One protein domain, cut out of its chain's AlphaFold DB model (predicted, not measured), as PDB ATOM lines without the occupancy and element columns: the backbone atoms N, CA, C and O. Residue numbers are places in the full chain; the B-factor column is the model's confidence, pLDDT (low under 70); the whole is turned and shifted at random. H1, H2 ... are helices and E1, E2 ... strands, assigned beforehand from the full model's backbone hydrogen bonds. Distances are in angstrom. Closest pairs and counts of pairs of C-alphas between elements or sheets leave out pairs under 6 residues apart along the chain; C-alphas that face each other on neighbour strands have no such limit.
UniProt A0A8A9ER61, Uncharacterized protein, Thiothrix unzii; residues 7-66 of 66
ATOM      1  N   ILE A   7     320.951-135.175 117.819       65.25
ATOM      2  CA  ILE A   7     322.098-135.819 117.151       65.25
ATOM      3  C   ILE A   7     321.838-135.812 115.646       65.25
ATOM      4  O   ILE A   7     320.855-136.391 115.186       65.25
ATOM      5  N   GLY A   8     322.742-135.198 114.883       66.19
ATOM      6  CA  GLY A   8     322.728-135.223 113.422       66.19
ATOM      7  C   GLY A   8     323.887-136.060 112.882       66.19
ATOM      8  O   GLY A   8     325.034-135.887 113.298       66.19
ATOM      9  N   LYS A   9     323.603-136.961 111.935       54.84
ATOM     10  CA  LYS A   9     324.620-137.723 111.197       54.84
ATOM     11  C   LYS A   9     324.638-137.261 109.743       54.84
ATOM     12  O   LYS A   9     323.602-137.287 109.084       54.84
ATOM     13  N   GLN A  10     325.800-136.860 109.233       57.81
ATOM     14  CA  GLN A  10     325.965-136.598 107.804       57.81
ATOM     15  C   GLN A  10     326.079-137.933 107.047       57.81
ATOM     16  O   GLN A  10     326.668-138.886 107.559       57.81
ATOM     17  N   ALA A  11     325.501-138.015 105.843       50.03
ATOM     18  CA  ALA A  11     325.358-139.262 105.077       50.03
ATOM     19  C   ALA A  11     326.690-139.999 104.808       50.03
ATOM     20  O   ALA A  11     326.695-141.221 104.695       50.03
ATOM     21  N   VAL A  12     327.815-139.273 104.798       56.56
ATOM     22  CA  VAL A  12     329.187-139.800 104.837       56.56
ATOM     23  C   VAL A  12     330.019-138.826 105.679       56.56
ATOM     24  O   VAL A  12     330.287-137.723 105.215       56.56
ATOM     25  N   GLY A  13     330.384-139.165 106.923       72.62
ATOM     26  CA  GLY A  13     331.242-138.284 107.728       72.62
ATOM     27  C   GLY A  13     331.043-138.305 109.245       72.62
ATOM     28  O   GLY A  13     330.528-139.259 109.834       72.62
ATOM     29  N   ILE A  14     331.533-137.228 109.858       82.75
ATOM     30  CA  ILE A  14     331.660-136.995 111.299       82.75
ATOM     31  C   ILE A  14     330.267-136.878 111.946       82.75
ATOM     32  O   ILE A  14     329.360-136.257 111.395       82.75
ATOM     33  N   THR A  15     330.083-137.459 113.132       87.75
ATOM     34  CA  THR A  15     328.842-137.316 113.915       87.75
ATOM     35  C   THR A  15     328.855-136.005 114.694       87.75
ATOM     36  O   THR A  15     329.794-135.759 115.451       87.75
ATOM     37  N   LEU A  16     327.814-135.181 114.562       88.81
ATOM     38  CA  LEU A  16     327.684-133.944 115.331       88.81
ATOM     39  C   LEU A  16     326.671-134.102 116.465       88.81
ATOM     40  O   LEU A  16     325.500-134.415 116.244       88.81
ATOM     41  N   ALA A  17     327.131-133.829 117.682       89.69
ATOM     42  CA  ALA A  17     326.276-133.587 118.834       89.69
ATOM     43  C   ALA A  17     326.118-132.075 119.004       89.69
ATOM     44  O   ALA A  17     327.112-131.363 119.162       89.69
ATOM     45  N   VAL A  18     324.881-131.586 118.947       88.94
ATOM     46  CA  VAL A  18     324.582-130.153 119.014       88.94
ATOM     47  C   VAL A  18     323.745-129.886 120.250       88.94
ATOM     48  O   VAL A  18     322.673-130.466 120.412       88.94
ATOM     49  N   GLU A  19     324.213-128.977 121.094       88.19
ATOM     50  CA  GLU A  19     323.434-128.468 122.217       88.19
ATOM     51  C   GLU A  19     323.098-126.998 121.958       88.19
ATOM     52  O   GLU A  19     323.989-126.174 121.757       88.19
ATOM     53  N   TYR A  20     321.802-126.679 121.940       87.19
ATOM     54  CA  TYR A  20     321.302-125.320 121.736       87.19
ATOM     55  C   TYR A  20     320.846-124.696 123.055       87.19
ATOM     56  O   TYR A  20     320.116-125.317 123.832       87.19
ATOM     57  N   LYS A  21     321.220-123.435 123.279       83.06
ATOM     58  CA  LYS A  21     320.775-122.610 124.404       83.06
ATOM     59  C   LYS A  21     320.241-121.259 123.920       83.06
ATOM     60  O   LYS A  21     320.826-120.593 123.062       83.06
ATOM     61  N   GLY A  22     319.101-120.860 124.484       77.75
ATOM     62  CA  GLY A  22     318.503-119.537 124.282       77.75
ATOM     63  C   GLY A  22     319.205-118.437 125.092       77.75
ATOM     64  O   GLY A  22     320.186-118.699 125.769       77.75
ATOM     65  N   LYS A  23     318.666-117.208 125.064       67.94
ATOM     66  CA  LYS A  23     319.245-115.991 125.691       67.94
ATOM     67  C   LYS A  23     319.467-116.017 127.205       67.94
ATOM     68  O   LYS A  23     320.140-115.129 127.715       67.94
ATOM     69  N   HIS A  24     318.957-117.018 127.912       64.44
ATOM     70  CA  HIS A  24     319.282-117.248 129.316       64.44
ATOM     71  C   HIS A  24     320.368-118.323 129.400       64.44
ATOM     72  O   HIS A  24     320.087-119.494 129.150       64.44
ATOM     73  N   ILE A  25     321.610-117.928 129.703       63.38
ATOM     74  CA  ILE A  25     322.780-118.811 129.587       63.38
ATOM     75  C   ILE A  25     323.482-119.029 130.935       63.38
ATOM     76  O   ILE A  25     324.047-118.117 131.522       63.38
ATOM     77  N   ALA A  26     323.420-120.294 131.364       58.06
ATOM     78  CA  ALA A  26     324.541-121.213 131.611       58.06
ATOM     79  C   ALA A  26     325.586-120.965 132.710       58.06
ATOM     80  O   ALA A  26     326.764-121.252 132.496       58.06
ATOM     81  N   GLU A  27     325.177-120.657 133.937       57.97
ATOM     82  CA  GLU A  27     326.014-121.075 135.078       57.97
ATOM     83  C   GLU A  27     325.880-122.583 135.365       57.97
ATOM     84  O   GLU A  27     326.874-123.261 135.619       57.97
ATOM     85  N   HIS A  28     324.683-123.159 135.210       63.81
ATOM     86  CA  HIS A  28     324.426-124.566 135.561       63.81
ATOM     87  C   HIS A  28     324.799-125.604 134.486       63.81
ATOM     88  O   HIS A  28     324.740-126.802 134.747       63.81
ATOM     89  N   ASP A  29     325.189-125.184 133.280       78.81
ATOM     90  CA  ASP A  29     325.364-126.096 132.139       78.81
ATOM     91  C   ASP A  29     326.838-126.326 131.737       78.81
ATOM     92  O   ASP A  29     327.122-127.034 130.766       78.81
ATOM     93  N   LYS A  30     327.791-125.793 132.515       82.06
ATOM     94  CA  LYS A  30     329.237-125.958 132.280       82.06
ATOM     95  C   LYS A  30     329.661-127.429 132.236       82.06
ATOM     96  O   LYS A  30     330.434-127.819 131.365       82.06
ATOM     97  N   GLU A  31     329.118-128.250 133.129       86.88
ATOM     98  CA  GLU A  31     329.406-129.688 133.178       86.88
ATOM     99  C   GLU A  31     328.950-130.401 131.895       86.88
ATOM    100  O   GLU A  31     329.689-131.201 131.320       86.88
ATOM    101  N   LYS A  32     327.767-130.057 131.372       83.81
ATOM    102  CA  LYS A  32     327.247-130.643 130.126       83.81
ATOM    103  C   LYS A  32     328.149-130.323 128.944       83.81
ATOM    104  O   LYS A  32     328.438-131.205 128.134       83.81
ATOM    105  N   ARG A  33     328.637-129.082 128.872       88.06
ATOM    106  CA  ARG A  33     329.608-128.670 127.857       88.06
ATOM    107  C   ARG A  33     330.904-129.476 127.962       88.06
ATOM    108  O   ARG A  33     331.362-130.012 126.958       88.06
ATOM    109  N   GLN A  34     331.447-129.639 129.169       90.75
ATOM    110  CA  GLN A  34     332.665-130.426 129.398       90.75
ATOM    111  C   GLN A  34     332.506-131.897 128.991       90.75
ATOM    112  O   GLN A  34     333.419-132.473 128.393       90.75
ATOM    113  N   ILE A  35     331.351-132.507 129.275       91.94
ATOM    114  CA  ILE A  35     331.044-133.884 128.863       91.94
ATOM    115  C   ILE A  35     330.985-133.992 127.334       91.94
ATOM    116  O   ILE A  35     331.586-134.905 126.763       91.94
ATOM    117  N   GLY A  36     330.323-133.046 126.659       90.88
ATOM    118  CA  GLY A  36     330.267-132.991 125.195       90.88
ATOM    119  C   GLY A  36     331.650-132.854 124.553       90.88
ATOM    120  O   GLY A  36     332.005-133.609 123.645       90.88
ATOM    121  N   GLU A  37     332.482-131.956 125.082       91.12
ATOM    122  CA  GLU A  37     333.867-131.755 124.637       91.12
ATOM    123  C   GLU A  37     334.750-132.991 124.894       91.12
ATOM    124  O   GLU A  37     335.604-133.341 124.076       91.12
ATOM    125  N   LEU A  38     334.564-133.690 126.018       94.00
ATOM    126  CA  LEU A  38     335.277-134.936 126.323       94.00
ATOM    127  C   LEU A  38     334.894-136.065 125.359       94.00
ATOM    128  O   LEU A  38     335.770-136.798 124.894       94.00
ATOM    129  N   TRP A  39     333.606-136.193 125.038       91.81
ATOM    130  CA  TRP A  39     333.118-137.166 124.064       91.81
ATOM    131  C   TRP A  39     333.701-136.914 122.669       91.81
ATOM    132  O   TRP A  39     334.231-137.842 122.055       91.81
ATOM    133  N   ALA A  40     333.697-135.660 122.204       91.44
ATOM    134  CA  ALA A  40     334.301-135.289 120.925       91.44
ATOM    135  C   ALA A  40     335.802-135.627 120.886       91.44
ATOM    136  O   ALA A  40     336.258-136.278 119.944       91.44
ATOM    137  N   ARG A  41     336.558-135.292 121.942       92.31
ATOM    138  CA  ARG A  41     337.995-135.622 122.045       92.31
ATOM    139  C   ARG A  41     338.273-137.123 121.992       92.31
ATOM    140  O   ARG A  41     339.210-137.543 121.325       92.31
ATOM    141  N   ARG A  42     337.449-137.948 122.644       93.62
ATOM    142  CA  ARG A  42     337.610-139.415 122.639       93.62
ATOM    143  C   ARG A  42     337.209-140.089 121.329       93.62
ATOM    144  O   ARG A  42     337.451-141.281 121.160       93.62
ATOM    145  N   SER A  43     336.599-139.362 120.399       88.69
ATOM    146  CA  SER A  43     336.088-139.949 119.160       88.69
ATOM    147  C   SER A  43     337.153-140.227 118.090       88.69
ATOM    148  O   SER A  43     336.828-140.876 117.091       88.69
ATOM    149  N   ASN A  44     338.401-139.767 118.275       87.06
ATOM    150  CA  ASN A  44     339.451-139.773 117.244       87.06
ATOM    151  C   ASN A  44     338.990-139.095 115.938       87.06
ATOM    152  O   ASN A  44     339.134-139.636 114.847       87.06
ATOM    153  N   GLY A  45     338.362-137.921 116.054       86.12
ATOM    154  CA  GLY A  45     337.906-137.129 114.904       86.12
ATOM    155  C   GLY A  45     336.626-137.636 114.231       86.12
ATOM    156  O   GLY A  45     336.143-137.006 113.296       86.12
ATOM    157  N   ARG A  46     336.033-138.733 114.716       87.25
ATOM    158  CA  ARG A  46     334.765-139.273 114.192       87.25
ATOM    159  C   ARG A  46     333.534-138.533 114.705       87.25
ATOM    160  O   ARG A  46     332.457-138.690 114.133       87.25
ATOM    161  N   CYS A  47     333.686-137.731 115.758       90.38
ATOM    162  CA  CYS A  47     332.619-136.924 116.326       90.38
ATOM    163  C   CYS A  47     333.063-135.483 116.613       90.38
ATOM    164  O   CYS A  47     334.211-135.230 116.976       90.38
ATOM    165  N   ARG A  48     332.113-134.548 116.530       90.75
ATOM    166  CA  ARG A  48     332.249-133.143 116.941       90.75
ATOM    167  C   ARG A  48     331.113-132.767 117.888       90.75
ATOM    168  O   ARG A  48     329.996-133.266 117.763       90.75
ATOM    169  N   PHE A  49     331.408-131.881 118.831       91.88
ATOM    170  CA  PHE A  49     330.422-131.294 119.732       91.88
ATOM    171  C   PHE A  49     330.304-129.802 119.437       91.88
ATOM    172  O   PHE A  49     331.325-129.118 119.346       91.88
ATOM    173  N   VAL A  50     329.079-129.306 119.275       91.56
ATOM    174  CA  VAL A  50     328.806-127.904 118.950       91.56
ATOM    175  C   VAL A  50     327.866-127.321 119.985       91.56
ATOM    176  O   VAL A  50     326.755-127.808 120.191       91.56
ATOM    177  N   TRP A  51     328.325-126.246 120.611       90.31
ATOM    178  CA  TRP A  51     327.552-125.465 121.559       90.31
ATOM    179  C   TRP A  51     326.989-124.235 120.850       90.31
ATOM    180  O   TRP A  51     327.745-123.358 120.437       90.31
ATOM    181  N   VAL A  52     325.671-124.187 120.667       89.12
ATOM    182  CA  VAL A  52     324.992-123.111 119.941       89.12
ATOM    183  C   VAL A  52     324.256-122.222 120.925       89.12
ATOM    184  O   VAL A  52     323.311-122.649 121.582       89.12
ATOM    185  N   GLU A  53     324.632-120.952 120.968       87.50
ATOM    186  CA  GLU A  53     324.022-119.958 121.846       87.50
ATOM    187  C   GLU A  53     323.380-118.852 121.025       87.50
ATOM    188  O   GLU A  53     323.899-118.468 119.980       87.50
ATOM    189  N   ASN A  54     322.256-118.308 121.492       84.88
ATOM    190  CA  ASN A  54     321.682-117.072 120.942       84.88
ATOM    191  C   ASN A  54     321.441-117.085 119.427       84.88
ATOM    192  O   ASN A  54     321.507-116.046 118.777       84.88
ATOM    193  N   LYS A  55     321.111-118.261 118.875       85.38
ATOM    194  CA  LYS A  55     320.924-118.473 117.426       85.38
ATOM    195  C   LYS A  55     322.197-118.206 116.606       85.38
ATOM    196  O   LYS A  55     322.106-117.904 115.419       85.38
ATOM    197  N   ASN A  56     323.378-118.328 117.210       87.00
ATOM    198  CA  ASN A  56     324.646-118.281 116.497       87.00
ATOM    199  C   ASN A  56     324.811-119.545 115.642       87.00
ATOM    200  O   ASN A  56     325.472-120.496 116.030       87.00
ATOM    201  N   TRP A  57     324.196-119.581 114.466       87.56
ATOM    202  CA  TRP A  57     324.276-120.738 113.572       87.56
ATOM    203  C   TRP A  57     325.625-120.865 112.857       87.56
ATOM    204  O   TRP A  57     325.861-121.856 112.167       87.56
ATOM    205  N   GLN A  58     326.516-119.880 113.001       88.31
ATOM    206  CA  GLN A  58     327.823-119.890 112.351       88.31
ATOM    207  C   GLN A  58     328.694-121.043 112.859       88.31
ATOM    208  O   GLN A  58     329.298-121.741 112.048       88.31
ATOM    209  N   VAL A  59     328.637-121.345 114.162       87.31
ATOM    210  CA  VAL A  59     329.398-122.459 114.758       87.31
ATOM    211  C   VAL A  59     329.002-123.826 114.191       87.31
ATOM    212  O   VAL A  59     329.831-124.727 114.110       87.31
ATOM    213  N   LEU A  60     327.747-123.992 113.748       85.31
ATOM    214  CA  LEU A  60     327.317-125.220 113.076       85.31
ATOM    215  C   LEU A  60     327.925-125.327 111.683       85.31
ATOM    216  O   LEU A  60     328.391-126.398 111.309       85.31
ATOM    217  N   LYS A  61     327.944-124.221 110.933       85.19
ATOM    218  CA  LYS A  61     328.523-124.191 109.586       85.19
ATOM    219  C   LYS A  61     330.018-124.483 109.618       85.19
ATOM    220  O   LYS A  61     330.498-125.241 108.783       85.19
ATOM    221  N   GLU A  62     330.743-123.927 110.582       85.94
ATOM    222  CA  GLU A  62     332.171-124.205 110.771       85.94
ATOM    223  C   GLU A  62     332.406-125.681 111.115       85.94
ATOM    224  O   GLU A  62     333.245-126.348 110.510       85.94
ATOM    225  N   ALA A  63     331.592-126.236 112.016       83.50
ATOM    226  CA  ALA A  63     331.722-127.624 112.440       83.50
ATOM    227  C   ALA A  63     331.412-128.651 111.338       83.50
ATOM    228  O   ALA A  63     331.877-129.786 111.448       83.50
ATOM    229  N   THR A  64     330.667-128.283 110.290       78.31
ATOM    230  CA  THR A  64     330.361-129.168 109.152       78.31
ATOM    231  C   THR A  64     331.322-129.035 107.967       78.31
ATOM    232  O   THR A  64     331.297-129.912 107.111       78.31
ATOM    233  N   HIS A  65     332.132-127.971 107.881       70.31
ATOM    234  CA  HIS A  65     333.010-127.709 106.721       70.31
ATOM    235  C   HIS A  65     334.517-127.777 107.019       70.31
ATOM    236  O   HIS A  65     335.308-127.661 106.087       70.31
ATOM    237  N   GLY A  66     334.921-127.937 108.284       57.41
ATOM    238  CA  GLY A  66     336.325-128.165 108.663       57.41
ATOM    239  C   GLY A  66     336.758-129.618 108.599       57.41
ATOM    240  O   GLY A  66     335.876-130.490 108.764       57.41
TER     241      GLY A  66
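AT A GLANCE: This is residues 7 to 66 of the 66 residues of an uncharacterized protein of Thiothrix unzii (UniProt A0A8A9ER61). A small sheet of three strands stands between two helices, H1 over one face and H2 over the other, both running along the strands. Strands E2 and E3 make the middle of the domain, while E1 is a short edge strand that forms a hairpin with E2. The printed part has 60 residues with three named strands and two named helices, in the order E1, E2, H1, E3, H2; the sheet is mixed, in the order E1, E2, E3. The class is mixed, helices and strands. The whole is compact, with a radius of gyration of the C-alphas of 11.8 A, and elongated, spanning 35 by 22 by 17 A.

IN THESE COORDINATES: The two longest strands are E2, residues 15 to 21, and E3, residues 47 to 53, each 19.8 A from first to last C-alpha. E1, residues 7 to 9, is 6.7 A long and begins at C-alpha 7, at (322.098, -135.819, 117.151). H1, residues 30 to 42, is the longest helix at 18.6 A and begins at C-alpha 30, at (329.237, -125.958, 132.280). H2, residues 58 to 65, is 10.9 A long and ends at C-alpha 65, at (333.010, -127.709, 106.721).

HOW THE PARTS SIT: In the sheet E2 is the inner strand. E2 and E3 are parallel, at 16 degrees, with N 19 and O 50 at 2.9 A and N 52 and O 19 at 2.8 A, both within hydrogen-bond range. E1 and E2 are antiparallel, at 146 degrees, with N 8 and O 16 at 3.2 A. E1 and E3 are apart. H1 is on the sheet at a height of 8.0 A and lies over E3, at 5 degrees to it on the local plane; their closest C-alphas, those of Ala 40 and Arg 48, are 5.0 A apart. E2, H1 and E3 form a strand-helix-strand unit, two parallel neighbour strands with a helix between them in the chain, and its crossover is right-handed. H2 is on the opposite face at a height of 8.8 A, at 8 degrees to E3 on the local plane. It lies over E3 and only just over E2, on which 3 of its C-alphas fall. The closest C-alphas of H2 and E3 are those of Leu 60 and Val 50, 6.6 A apart. This gives three layers, with helices on both faces of one sheet, and H1 and H2 are apart. In both helices every O i to N i+4 pair is within hydrogen-bond range.

THE WHOLE: The two C-alphas farthest apart, those of Val 12 and Glu 27, are 35.7 A apart. The printed part has no cut and ends at residue 66, the chain's last. The links E1 to E2, H1 to E3 and E3 to H2 are tight, and E2 to H1 is short. Mean pLDDT of the printed part is 81.1, with residues 7 to 12, 23 to 28 and 66 under 70.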